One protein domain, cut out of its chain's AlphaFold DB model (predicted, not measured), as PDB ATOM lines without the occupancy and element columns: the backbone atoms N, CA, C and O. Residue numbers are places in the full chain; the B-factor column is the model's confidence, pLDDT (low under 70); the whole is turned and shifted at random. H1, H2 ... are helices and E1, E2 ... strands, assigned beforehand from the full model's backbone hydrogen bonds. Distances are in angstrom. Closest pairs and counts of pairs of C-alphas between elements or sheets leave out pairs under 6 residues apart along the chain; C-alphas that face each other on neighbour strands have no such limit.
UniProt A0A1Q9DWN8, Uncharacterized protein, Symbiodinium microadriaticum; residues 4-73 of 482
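AT A GLANCE: This is residues 4 to 73 of the 482 residues of an uncharacterized protein of Symbiodinium microadriaticum (UniProt A0A1Q9DWN8). Two small antiparallel sheets, a longer twisted one of E3, E4 and E5 and a short one of E2, E1 and E6, are loosely joined: E2 comes near E3 at one place, and H1 leads from the end of E5 toward E6. From E6 an unnamed stretch runs away to the short helix H2, at one end of the longest axis and apart from the E3 E4 E5 sheet. The printed part has 70 residues, with six named strands and two named helices in the order E1 E2 E3 E4 E5 H1 E6 H2; the class is mixed, helices and strands. It is only just loose, close to compact, with a radius of gyration of the C-alphas of 13.6 A, and elongated, with spans of 44 by 25 by 20 A.

HOW THE PARTS SIT: Begin at E1, residues 4 to 6, which forms a hairpin with E2, residues 9 to 12; look for N 4 and O 11, 2.8 A apart. On the other side of E1 is E6, residues 54 to 56, antiparallel at 129 degrees, with N 5 and O 54 3.0 A apart. Go on to E3, residues 19 to 24: its closest C-alpha to E2 is that of Phe 19, 6.4 A from that of Leu 11. E3 and E4, residues 28 to 34, form a hairpin, with N 20 and O 32 2.8 A apart. E4 and E5, residues 40 to 46, form another, with N 33 and O 41 2.7 A apart. E3, E4 and E5 are a meander, each strand the antiparallel neighbour of the one before, and their sheet is only just strongly twisted, up to 4.3 A off its best plane. H1, residues 47 to 50, is on this sheet but only grazes it; the closest C-alphas of H1 and E4, those of His 47 and His 28, are 5.2 A apart. H2, residues 66 to 71, is apart from H1 and on neither sheet. In H2 every O i to N i+4 pair is within hydrogen-bond range; H1 is too short for such a pair.

IN THESE COORDINATES: Find C-alpha 4 at (50.749, -51.621, 32.816), where E1 begins. E3 runs 14.6 A, E4 19.6 A and E5 19.7 A, the last ending at C-alpha 46 at (35.675, -54.538, 34.700). H2 runs 8.6 A to C-alpha 71 at (58.564, -32.635, 54.899).

THE WHOLE: The two C-alphas farthest apart, those of Ser 26 and Lys 71, are 44.1 A apart. The printed part has no cut, and no link is long; that from E6 to H2, 9 residues, is short. Look at the B-factor column: the mean pLDDT of the printed part is 76.8, and residues 4 to 19, 36 and 59 to 60 are under 70.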
ATOM      1  N   LEU A   4      52.091 -51.827  33.370       59.44
ATOM      2  CA  LEU A   4      50.749 -51.621  32.816       59.44
ATOM      3  C   LEU A   4      50.247 -50.211  33.156       59.44
ATOM      4  O   LEU A   4      50.344 -49.777  34.299       59.44
ATOM      5  N   VAL A   5      49.722 -49.472  32.179       55.28
ATOM      6  CA  VAL A   5      49.061 -48.179  32.431       55.28
ATOM      7  C   VAL A   5      47.554 -48.379  32.458       55.28
ATOM      8  O   VAL A   5      46.980 -48.810  31.462       55.28
ATOM      9  N   VAL A   6      46.917 -48.021  33.574       60.09
ATOM     10  CA  VAL A   6      45.455 -48.046  33.740       60.09
ATOM     11  C   VAL A   6      44.979 -46.620  33.949       60.09
ATOM     12  O   VAL A   6      45.152 -46.030  35.020       60.09
ATOM     13  N   GLY A   7      44.456 -46.009  32.889       67.31
ATOM     14  CA  GLY A   7      44.162 -44.577  32.887       67.31
ATOM     15  C   GLY A   7      45.425 -43.737  33.133       67.31
ATOM     16  O   GLY A   7      46.279 -43.633  32.257       67.31
ATOM     17  N   LYS A   8      45.541 -43.122  34.321       60.06
ATOM     18  CA  LYS A   8      46.702 -42.308  34.752       60.06
ATOM     19  C   LYS A   8      47.592 -42.992  35.804       60.06
ATOM     20  O   LYS A   8      48.483 -42.344  36.347       60.06
ATOM     21  N   LYS A   9      47.345 -44.264  36.129       62.00
ATOM     22  CA  LYS A   9      48.096 -45.019  37.145       62.00
ATOM     23  C   LYS A   9      49.072 -45.991  36.470       62.00
ATOM     24  O   LYS A   9      48.715 -46.628  35.483       62.00
ATOM     25  N   TYR A  10      50.292 -46.085  37.001       61.97
ATOM     26  CA  TYR A  10      51.325 -47.023  36.546       61.97
ATOM     27  C   TYR A  10      51.324 -48.275  37.433       61.97
ATOM     28  O   TYR A  10      51.305 -48.154  38.656       61.97
ATOM     29  N   LEU A  11      51.391 -49.457  36.822       63.66
ATOM     30  CA  LEU A  11      51.420 -50.766  37.478       63.66
ATOM     31  C   LEU A  11      52.714 -51.496  37.121       63.66
ATOM     32  O   LEU A  11      53.066 -51.549  35.944       63.66
ATOM     33  N   LYS A  12      53.415 -52.091  38.085       60.81
ATOM     34  CA  LYS A  12      54.564 -52.969  37.800       60.81
ATOM     35  C   LYS A  12      54.045 -54.398  37.680       60.81
ATOM     36  O   LYS A  12      53.352 -54.842  38.585       60.81
ATOM     37  N   LYS A  13      54.368 -55.105  36.592       55.62
ATOM     38  CA  LYS A  13      53.874 -56.475  36.362       55.62
ATOM     39  C   LYS A  13      54.387 -57.484  37.408       55.62
ATOM     40  O   LYS A  13      53.693 -58.448  37.686       55.62
ATOM     41  N   ASP A  14      55.536 -57.203  38.035       56.22
ATOM     42  CA  ASP A  14      56.298 -58.184  38.827       56.22
ATOM     43  C   ASP A  14      56.851 -57.609  40.159       56.22
ATOM     44  O   ASP A  14      57.998 -57.854  40.525       56.22
ATOM     45  N   SER A  15      56.102 -56.750  40.867       59.06
ATOM     46  CA  SER A  15      56.542 -56.167  42.156       59.06
ATOM     47  C   SER A  15      55.346 -55.962  43.078       59.06
ATOM     48  O   SER A  15      54.516 -55.089  42.821       59.06
ATOM     49  N   SER A  16      55.293 -56.725  44.168       55.66
ATOM     50  CA  SER A  16      54.245 -56.652  45.197       55.66
ATOM     51  C   SER A  16      54.182 -55.304  45.931       55.66
ATOM     52  O   SER A  16      53.178 -54.989  46.557       55.66
ATOM     53  N   ASP A  17      55.212 -54.462  45.817       57.50
ATOM     54  CA  ASP A  17      55.356 -53.213  46.591       57.50
ATOM     55  C   ASP A  17      54.429 -52.058  46.158       57.50
ATOM     56  O   ASP A  17      54.470 -50.959  46.723       57.50
ATOM     57  N   ILE A  18      53.659 -52.228  45.078       58.34
ATOM     58  CA  ILE A  18      52.815 -51.156  44.516       58.34
ATOM     59  C   ILE A  18      51.420 -51.669  44.184       58.34
ATOM     60  O   ILE A  18      50.442 -50.983  44.476       58.34
ATOM     61  N   PHE A  19      51.333 -52.846  43.569       64.50
ATOM     62  CA  PHE A  19      50.078 -53.447  43.150       64.50
ATOM     63  C   PHE A  19      50.188 -54.976  43.216       64.50
ATOM     64  O   PHE A  19      51.134 -55.540  42.673       64.50
ATOM     65  N   GLU A  20      49.218 -55.639  43.839       74.62
ATOM     66  CA  GLU A  20      49.129 -57.098  43.962       74.62
ATOM     67  C   GLU A  20      47.839 -57.570  43.282       74.62
ATOM     68  O   GLU A  20      46.752 -57.056  43.559       74.62
ATOM     69  N   PHE A  21      47.947 -58.505  42.337       81.94
ATOM     70  CA  PHE A  21      46.768 -59.136  41.748       81.94
ATOM     71  C   PHE A  21      46.150 -60.074  42.784       81.94
ATOM     72  O   PHE A  21      46.799 -61.023  43.213       81.94
ATOM     73  N   VAL A  22      44.910 -59.792  43.187       88.00
ATOM     74  CA  VAL A  22      44.226 -60.551  44.243       88.00
ATOM     75  C   VAL A  22      43.439 -61.711  43.640       88.00
ATOM     76  O   VAL A  22      43.466 -62.818  44.166       88.00
ATOM     77  N   GLY A  23      42.750 -61.480  42.518       89.69
ATOM     78  CA  GLY A  23      41.963 -62.520  41.864       89.69
ATOM     79  C   GLY A  23      41.164 -62.035  40.659       89.69
ATOM     80  O   GLY A  23      41.027 -60.833  40.414       89.69
ATOM     81  N   MET A  24      40.629 -62.995  39.901       92.44
ATOM     82  CA  MET A  24      39.734 -62.758  38.766       92.44
ATOM     83  C   MET A  24      38.350 -63.320  39.090       92.44
ATOM     84  O   MET A  24      38.214 -64.516  39.337       92.44
ATOM     85  N   GLY A  25      37.335 -62.462  39.085       92.31
ATOM     86  CA  GLY A  25      35.931 -62.863  39.083       92.31
ATOM     87  C   GLY A  25      35.405 -63.091  37.664       92.31
ATOM     88  O   GLY A  25      36.138 -62.941  36.686       92.31
ATOM     89  N   SER A  26      34.115 -63.415  37.546       92.62
ATOM     90  CA  SER A  26      33.446 -63.656  36.257       92.62
ATOM     91  C   SER A  26      33.365 -62.416  35.361       92.62
ATOM     92  O   SER A  26      33.397 -62.559  34.147       92.62
ATOM     93  N   GLU A  27      33.297 -61.216  35.947       93.69
ATOM     94  CA  GLU A  27      33.124 -59.950  35.205       93.69
ATOM     95  C   GLU A  27      34.168 -58.874  35.552       93.69
ATOM     96  O   GLU A  27      34.302 -57.860  34.856       93.69
ATOM     97  N   HIS A  28      34.940 -59.088  36.622       93.19
ATOM     98  CA  HIS A  28      35.899 -58.116  37.139       93.19
ATOM     99  C   HIS A  28      37.223 -58.764  37.557       93.19
ATOM    100  O   HIS A  28      37.261 -59.932  37.934       93.19
ATOM    101  N   GLY A  29      38.308 -57.993  37.517       88.50
ATOM    102  CA  GLY A  29      39.578 -58.324  38.164       88.50
ATOM    103  C   GLY A  29      39.799 -57.443  39.391       88.50
ATOM    104  O   GLY A  29      39.577 -56.230  39.321       88.50
ATOM    105  N   THR A  30      40.250 -58.036  40.496       88.62
ATOM    106  CA  THR A  30      40.534 -57.325  41.749       88.62
ATOM    107  C   THR A  30      42.035 -57.170  41.941       88.62
ATOM    108  O   THR A  30      42.806 -58.129  41.849       88.62
ATOM    109  N   PHE A  31      42.448 -55.941  42.229       86.31
ATOM    110  CA  PHE A  31      43.841 -55.563  42.401       86.31
ATOM    111  C   PHE A  31      43.998 -54.755  43.682       86.31
ATOM    112  O   PHE A  31      43.253 -53.810  43.917       86.31
ATOM    113  N   LYS A  32      44.993 -55.080  44.495       82.31
ATOM    114  CA  LYS A  32      45.328 -54.351  45.717       82.31
ATOM    115  C   LYS A  32      46.433 -53.350  45.426       82.31
ATOM    116  O   LYS A  32      47.360 -53.669  44.696       82.31
ATOM    117  N   VAL A  33      46.330 -52.146  45.974       81.75
ATOM    118  CA  VAL A  33      47.173 -50.989  45.645       81.75
ATOM    119  C   VAL A  33      47.713 -50.382  46.908       81.75
ATOM    120  O   VAL A  33      46.938 -49.937  47.746       81.75
ATOM    121  N   LEU A  34      49.030 -50.308  47.016       75.31
ATOM    122  CA  LEU A  34      49.680 -49.607  48.112       75.31
ATOM    123  C   LEU A  34      49.847 -48.137  47.728       75.31
ATOM    124  O   LEU A  34      50.547 -47.808  46.761       75.31
ATOM    125  N   ASP A  35      49.186 -47.252  48.473       74.31
ATOM    126  CA  ASP A  35      49.394 -45.813  48.345       74.31
ATOM    127  C   ASP A  35      50.794 -45.389  48.849       74.31
ATOM    128  O   ASP A  35      51.630 -46.210  49.239       74.31
ATOM    129  N   LEU A  36      51.091 -44.086  48.809       66.62
ATOM    130  CA  LEU A  36      52.371 -43.550  49.300       66.62
ATOM    131  C   LEU A  36      52.569 -43.738  50.816       66.62
ATOM    132  O   LEU A  36      53.698 -43.637  51.289       66.62
ATOM    133  N   HIS A  37      51.495 -44.011  51.556       70.06
ATOM    134  CA  HIS A  37      51.484 -44.230  52.999       70.06
ATOM    135  C   HIS A  37      51.546 -45.721  53.370       70.06
ATOM    136  O   HIS A  37      51.549 -46.051  54.551       70.06
ATOM    137  N   GLY A  38      51.610 -46.623  52.382       76.44
ATOM    138  CA  GLY A  38      51.548 -48.065  52.615       76.44
ATOM    139  C   GLY A  38      50.140 -48.567  52.953       76.44
ATOM    140  O   GLY A  38      49.980 -49.723  53.338       76.44
ATOM    141  N   THR A  39      49.111 -47.734  52.787       82.06
ATOM    142  CA  THR A  39      47.717 -48.149  52.920       82.06
ATOM    143  C   THR A  39      47.336 -48.946  51.685       82.06
ATOM    144  O   THR A  39      47.382 -48.443  50.558       82.06
ATOM    145  N   ALA A  40      46.964 -50.204  51.892       84.81
ATOM    146  CA  ALA A  40      46.471 -51.048  50.822       84.81
ATOM    147  C   ALA A  40      44.996 -50.742  50.532       84.81
ATOM    148  O   ALA A  40      44.152 -50.814  51.421       84.81
ATOM    149  N   THR A  41      44.682 -50.435  49.279       87.62
ATOM    150  CA  THR A  41      43.320 -50.207  48.784       87.62
ATOM    151  C   THR A  41      43.012 -51.196  47.675       87.62
ATOM    152  O   THR A  41      43.809 -51.375  46.756       87.62
ATOM    153  N   GLU A  42      41.871 -51.871  47.757       90.12
ATOM    154  CA  GLU A  42      41.428 -52.775  46.700       90.12
ATOM    155  C   GLU A  42      40.673 -52.003  45.623       90.12
ATOM    156  O   GLU A  42      39.803 -51.173  45.889       90.12
ATOM    157  N   HIS A  43      41.029 -52.276  44.378       85.94
ATOM    158  CA  HIS A  43      40.440 -51.696  43.194       85.94
ATOM    159  C   HIS A  43      39.923 -52.816  42.296       85.94
ATOM    160  O   HIS A  43      40.667 -53.710  41.888       85.94
ATOM    161  N   VAL A  44      38.637 -52.733  41.975       90.25
ATOM    162  CA  VAL A  44      37.938 -53.673  41.101       90.25
ATOM    163  C   VAL A  44      37.816 -53.041  39.717       90.25
ATOM    164  O   VAL A  44      37.310 -51.926  39.586       90.25
ATOM    165  N   PHE A  45      38.296 -53.735  38.687       87.44
ATOM    166  CA  PHE A  45      38.233 -53.276  37.298       87.44
ATOM    167  C   PHE A  45      37.373 -54.227  36.458       87.44
ATOM    168  O   PHE A  45      37.603 -55.436  36.504       87.44
ATOM    169  N   PRO A  46      36.410 -53.723  35.665       91.50
ATOM    170  CA  PRO A  46      35.675 -54.538  34.700       91.50
ATOM    171  C   PRO A  46      36.604 -55.190  33.676       91.50
ATOM    172  O   PRO A  46      37.558 -54.565  33.206       91.50
ATOM    173  N   HIS A  47      36.293 -56.419  33.254       91.12
ATOM    174  CA  HIS A  47      37.055 -57.110  32.203       91.12
ATOM    175  C   HIS A  47      37.141 -56.298  30.907       91.12
ATOM    176  O   HIS A  47      38.182 -56.282  30.250       91.12
ATOM    177  N   ALA A  48      36.077 -55.558  30.578       89.06
ATOM    178  CA  ALA A  48      36.035 -54.672  29.418       89.06
ATOM    179  C   ALA A  48      37.135 -53.594  29.433       89.06
ATOM    180  O   ALA A  48      37.584 -53.184  28.359       89.06
ATOM    181  N   ASP A  49      37.598 -53.182  30.617       85.06
ATOM    182  CA  ASP A  49      38.633 -52.163  30.802       85.06
ATOM    183  C   ASP A  49      40.044 -52.759  30.875       85.06
ATOM    184  O   ASP A  49      41.019 -52.043  30.639       85.06
ATOM    185  N   LEU A  50      40.184 -54.070  31.114       82.75
ATOM    186  CA  LEU A  50      41.491 -54.741  31.149       82.75
ATOM    187  C   LEU A  50      42.229 -54.631  29.808       82.75
ATOM    188  O   LEU A  50      43.453 -54.539  29.780       82.75
ATOM    189  N   LYS A  51      41.505 -54.521  28.686       83.00
ATOM    190  CA  LYS A  51      42.098 -54.275  27.355       83.00
ATOM    191  C   LYS A  51      42.801 -52.917  27.232       83.00
ATOM    192  O   LYS A  51      43.590 -52.709  26.313       83.00
ATOM    193  N   LEU A  52      42.493 -51.968  28.122       78.56
ATOM    194  CA  LEU A  52      43.138 -50.655  28.162       78.56
ATOM    195  C   LEU A  52      44.501 -50.705  28.861       78.56
ATOM    196  O   LEU A  52      45.251 -49.730  28.784       78.56
ATOM    197  N   PHE A  53      44.840 -51.822  29.512       79.31
ATOM    198  CA  PHE A  53      46.095 -51.995  30.225       79.31
ATOM    199  C   PHE A  53      47.208 -52.177  29.194       79.31
ATOM    200  O   PHE A  53      47.298 -53.198  28.514       79.31
ATOM    201  N   ARG A  54      48.063 -51.162  29.052       76.12
ATOM    202  CA  ARG A  54      49.169 -51.195  28.085       76.12
ATOM    203  C   ARG A  54      50.495 -51.441  28.766       76.12
ATOM    204  O   ARG A  54      50.835 -50.694  29.680       76.12
ATOM    205  N   ALA A  55      51.254 -52.406  28.250       74.75
ATOM    206  CA  ALA A  55      52.665 -52.553  28.569       74.75
ATOM    207  C   ALA A  55      53.427 -51.267  28.177       74.75
ATOM    208  O   ALA A  55      53.265 -50.758  27.068       74.75
ATOM    209  N   THR A  56      54.240 -50.722  29.076       73.19
ATOM    210  CA  THR A  56      55.166 -49.620  28.812       73.19
ATOM    211  C   THR A  56      56.542 -49.969  29.355       73.19
ATOM    212  O   THR A  56      56.670 -50.430  30.489       73.19
ATOM    213  N   ASP A  57      57.567 -49.693  28.553       73.44
ATOM    214  CA  ASP A  57      58.977 -49.861  28.929       73.44
ATOM    215  C   ASP A  57      59.576 -48.583  29.537       73.44
ATOM    216  O   ASP A  57      60.724 -48.560  29.978       73.44
ATOM    217  N   LYS A  58      58.801 -47.490  29.571       74.88
ATOM    218  CA  LYS A  58      59.223 -46.235  30.200       74.88
ATOM    219  C   LYS A  58      59.459 -46.443  31.694       74.88
ATOM    220  O   LYS A  58      58.595 -46.975  32.388       74.88
ATOM    221  N   ALA A  59      60.596 -45.948  32.182       68.56
ATOM    222  CA  ALA A  59      60.888 -45.902  33.606       68.56
ATOM    223  C   ALA A  59      59.792 -45.119  34.341       68.56
ATOM    224  O   ALA A  59      59.444 -43.997  33.958       68.56
ATOM    225  N   VAL A  60      59.237 -45.723  35.388       65.00
ATOM    226  CA  VAL A  60      58.262 -45.055  36.247       65.00
ATOM    227  C   VAL A  60      58.979 -43.974  37.052       65.00
ATOM    228  O   VAL A  60      60.107 -44.205  37.499       65.00
ATOM    229  N   PRO A  61      58.362 -42.792  37.233       70.94
ATOM    230  CA  PRO A  61      58.907 -41.778  38.123       70.94
ATOM    231  C   PRO A  61      59.217 -42.392  39.491       70.94
ATOM    232  O   PRO A  61      58.386 -43.107  40.050       70.94
ATOM    233  N   ALA A  62      60.414 -42.137  40.019       77.75
ATOM    234  CA  ALA A  62      60.793 -42.639  41.333       77.75
ATOM    235  C   ALA A  62      59.757 -42.191  42.377       77.75
ATOM    236  O   ALA A  62      59.379 -41.016  42.413       77.75
ATOM    237  N   LYS A  63      59.287 -43.127  43.214       70.44
ATOM    238  CA  LYS A  63      58.424 -42.783  44.348       70.44
ATOM    239  C   LYS A  63      59.203 -41.838  45.261       70.44
ATOM    240  O   LYS A  63      60.349 -42.117  45.614       70.44
ATOM    241  N   LEU A  64      58.583 -40.726  45.639       79.56
ATOM    242  CA  LEU A  64      59.140 -39.863  46.668       79.56
ATOM    243  C   LEU A  64      59.041 -40.605  48.007       79.56
ATOM    244  O   LEU A  64      57.979 -41.139  48.325       79.56
ATOM    245  N   ALA A  65      60.134 -40.668  48.771       83.31
ATOM    246  CA  ALA A  65      60.111 -41.276  50.100       83.31
ATOM    247  C   ALA A  65      59.063 -40.574  50.976       83.31
ATOM    248  O   ALA A  65      58.959 -39.346  50.935       83.31
ATOM    249  N   LEU A  66      58.314 -41.335  51.778       79.56
ATOM    250  CA  LEU A  66      57.244 -40.787  52.617       79.56
ATOM    251  C   LEU A  66      57.764 -39.668  53.530       79.56
ATOM    252  O   LEU A  66      57.148 -38.616  53.616       79.56
ATOM    253  N   GLU A  67      58.955 -39.835  54.107       84.06
ATOM    254  CA  GLU A  67      59.606 -38.804  54.922       84.06
ATOM    255  C   GLU A  67      59.837 -37.488  54.165       84.06
ATOM    256  O   GLU A  67      59.695 -36.405  54.733       84.06
ATOM    257  N   LEU A  68      60.192 -37.565  52.877       83.94
ATOM    258  CA  LEU A  68      60.355 -36.387  52.026       83.94
ATOM    259  C   LEU A  68      58.998 -35.775  51.675       83.94
ATOM    260  O   LEU A  68      58.877 -34.557  51.674       83.94
ATOM    261  N   ALA A  69      57.977 -36.595  51.415       83.25
ATOM    262  CA  ALA A  69      56.624 -36.114  51.148       83.25
ATOM    263  C   ALA A  69      56.033 -35.381  52.364       83.25
ATOM    264  O   ALA A  69      55.506 -34.283  52.207       83.25
ATOM    265  N   THR A  70      56.199 -35.928  53.573       82.56
ATOM    266  CA  THR A  70      55.759 -35.302  54.828       82.56
ATOM    267  C   THR A  70      56.483 -33.977  55.080       82.56
ATOM    268  O   THR A  70      55.848 -32.986  55.421       82.56
ATOM    269  N   LYS A  71      57.795 -33.897  54.809       79.31
ATOM    270  CA  LYS A  71      58.564 -32.635  54.899       79.31
ATOM    271  C   LYS A  71      58.131 -31.568  53.887       79.31
ATOM    272  O   LYS A  71      58.458 -30.396  54.058       79.31
ATOM    273  N   LEU A  72      57.432 -31.963  52.824       79.81
ATOM    274  CA  LEU A  72      56.922 -31.070  51.782       79.81
ATOM    275  C   LEU A  72      55.432 -30.740  51.952       79.81
ATOM    276  O   LEU A  72      54.877 -30.036  51.103       79.81
ATOM    277  N   GLN A  73      54.776 -31.214  53.017       82.38
ATOM    278  CA  GLN A  73      53.412 -30.793  53.334       82.38
ATOM    279  C   GLN A  73      53.373 -29.294  53.662       82.38
ATOM    280  O   GLN A  73      54.351 -28.714  54.137       82.38
TER     281      GLN A  73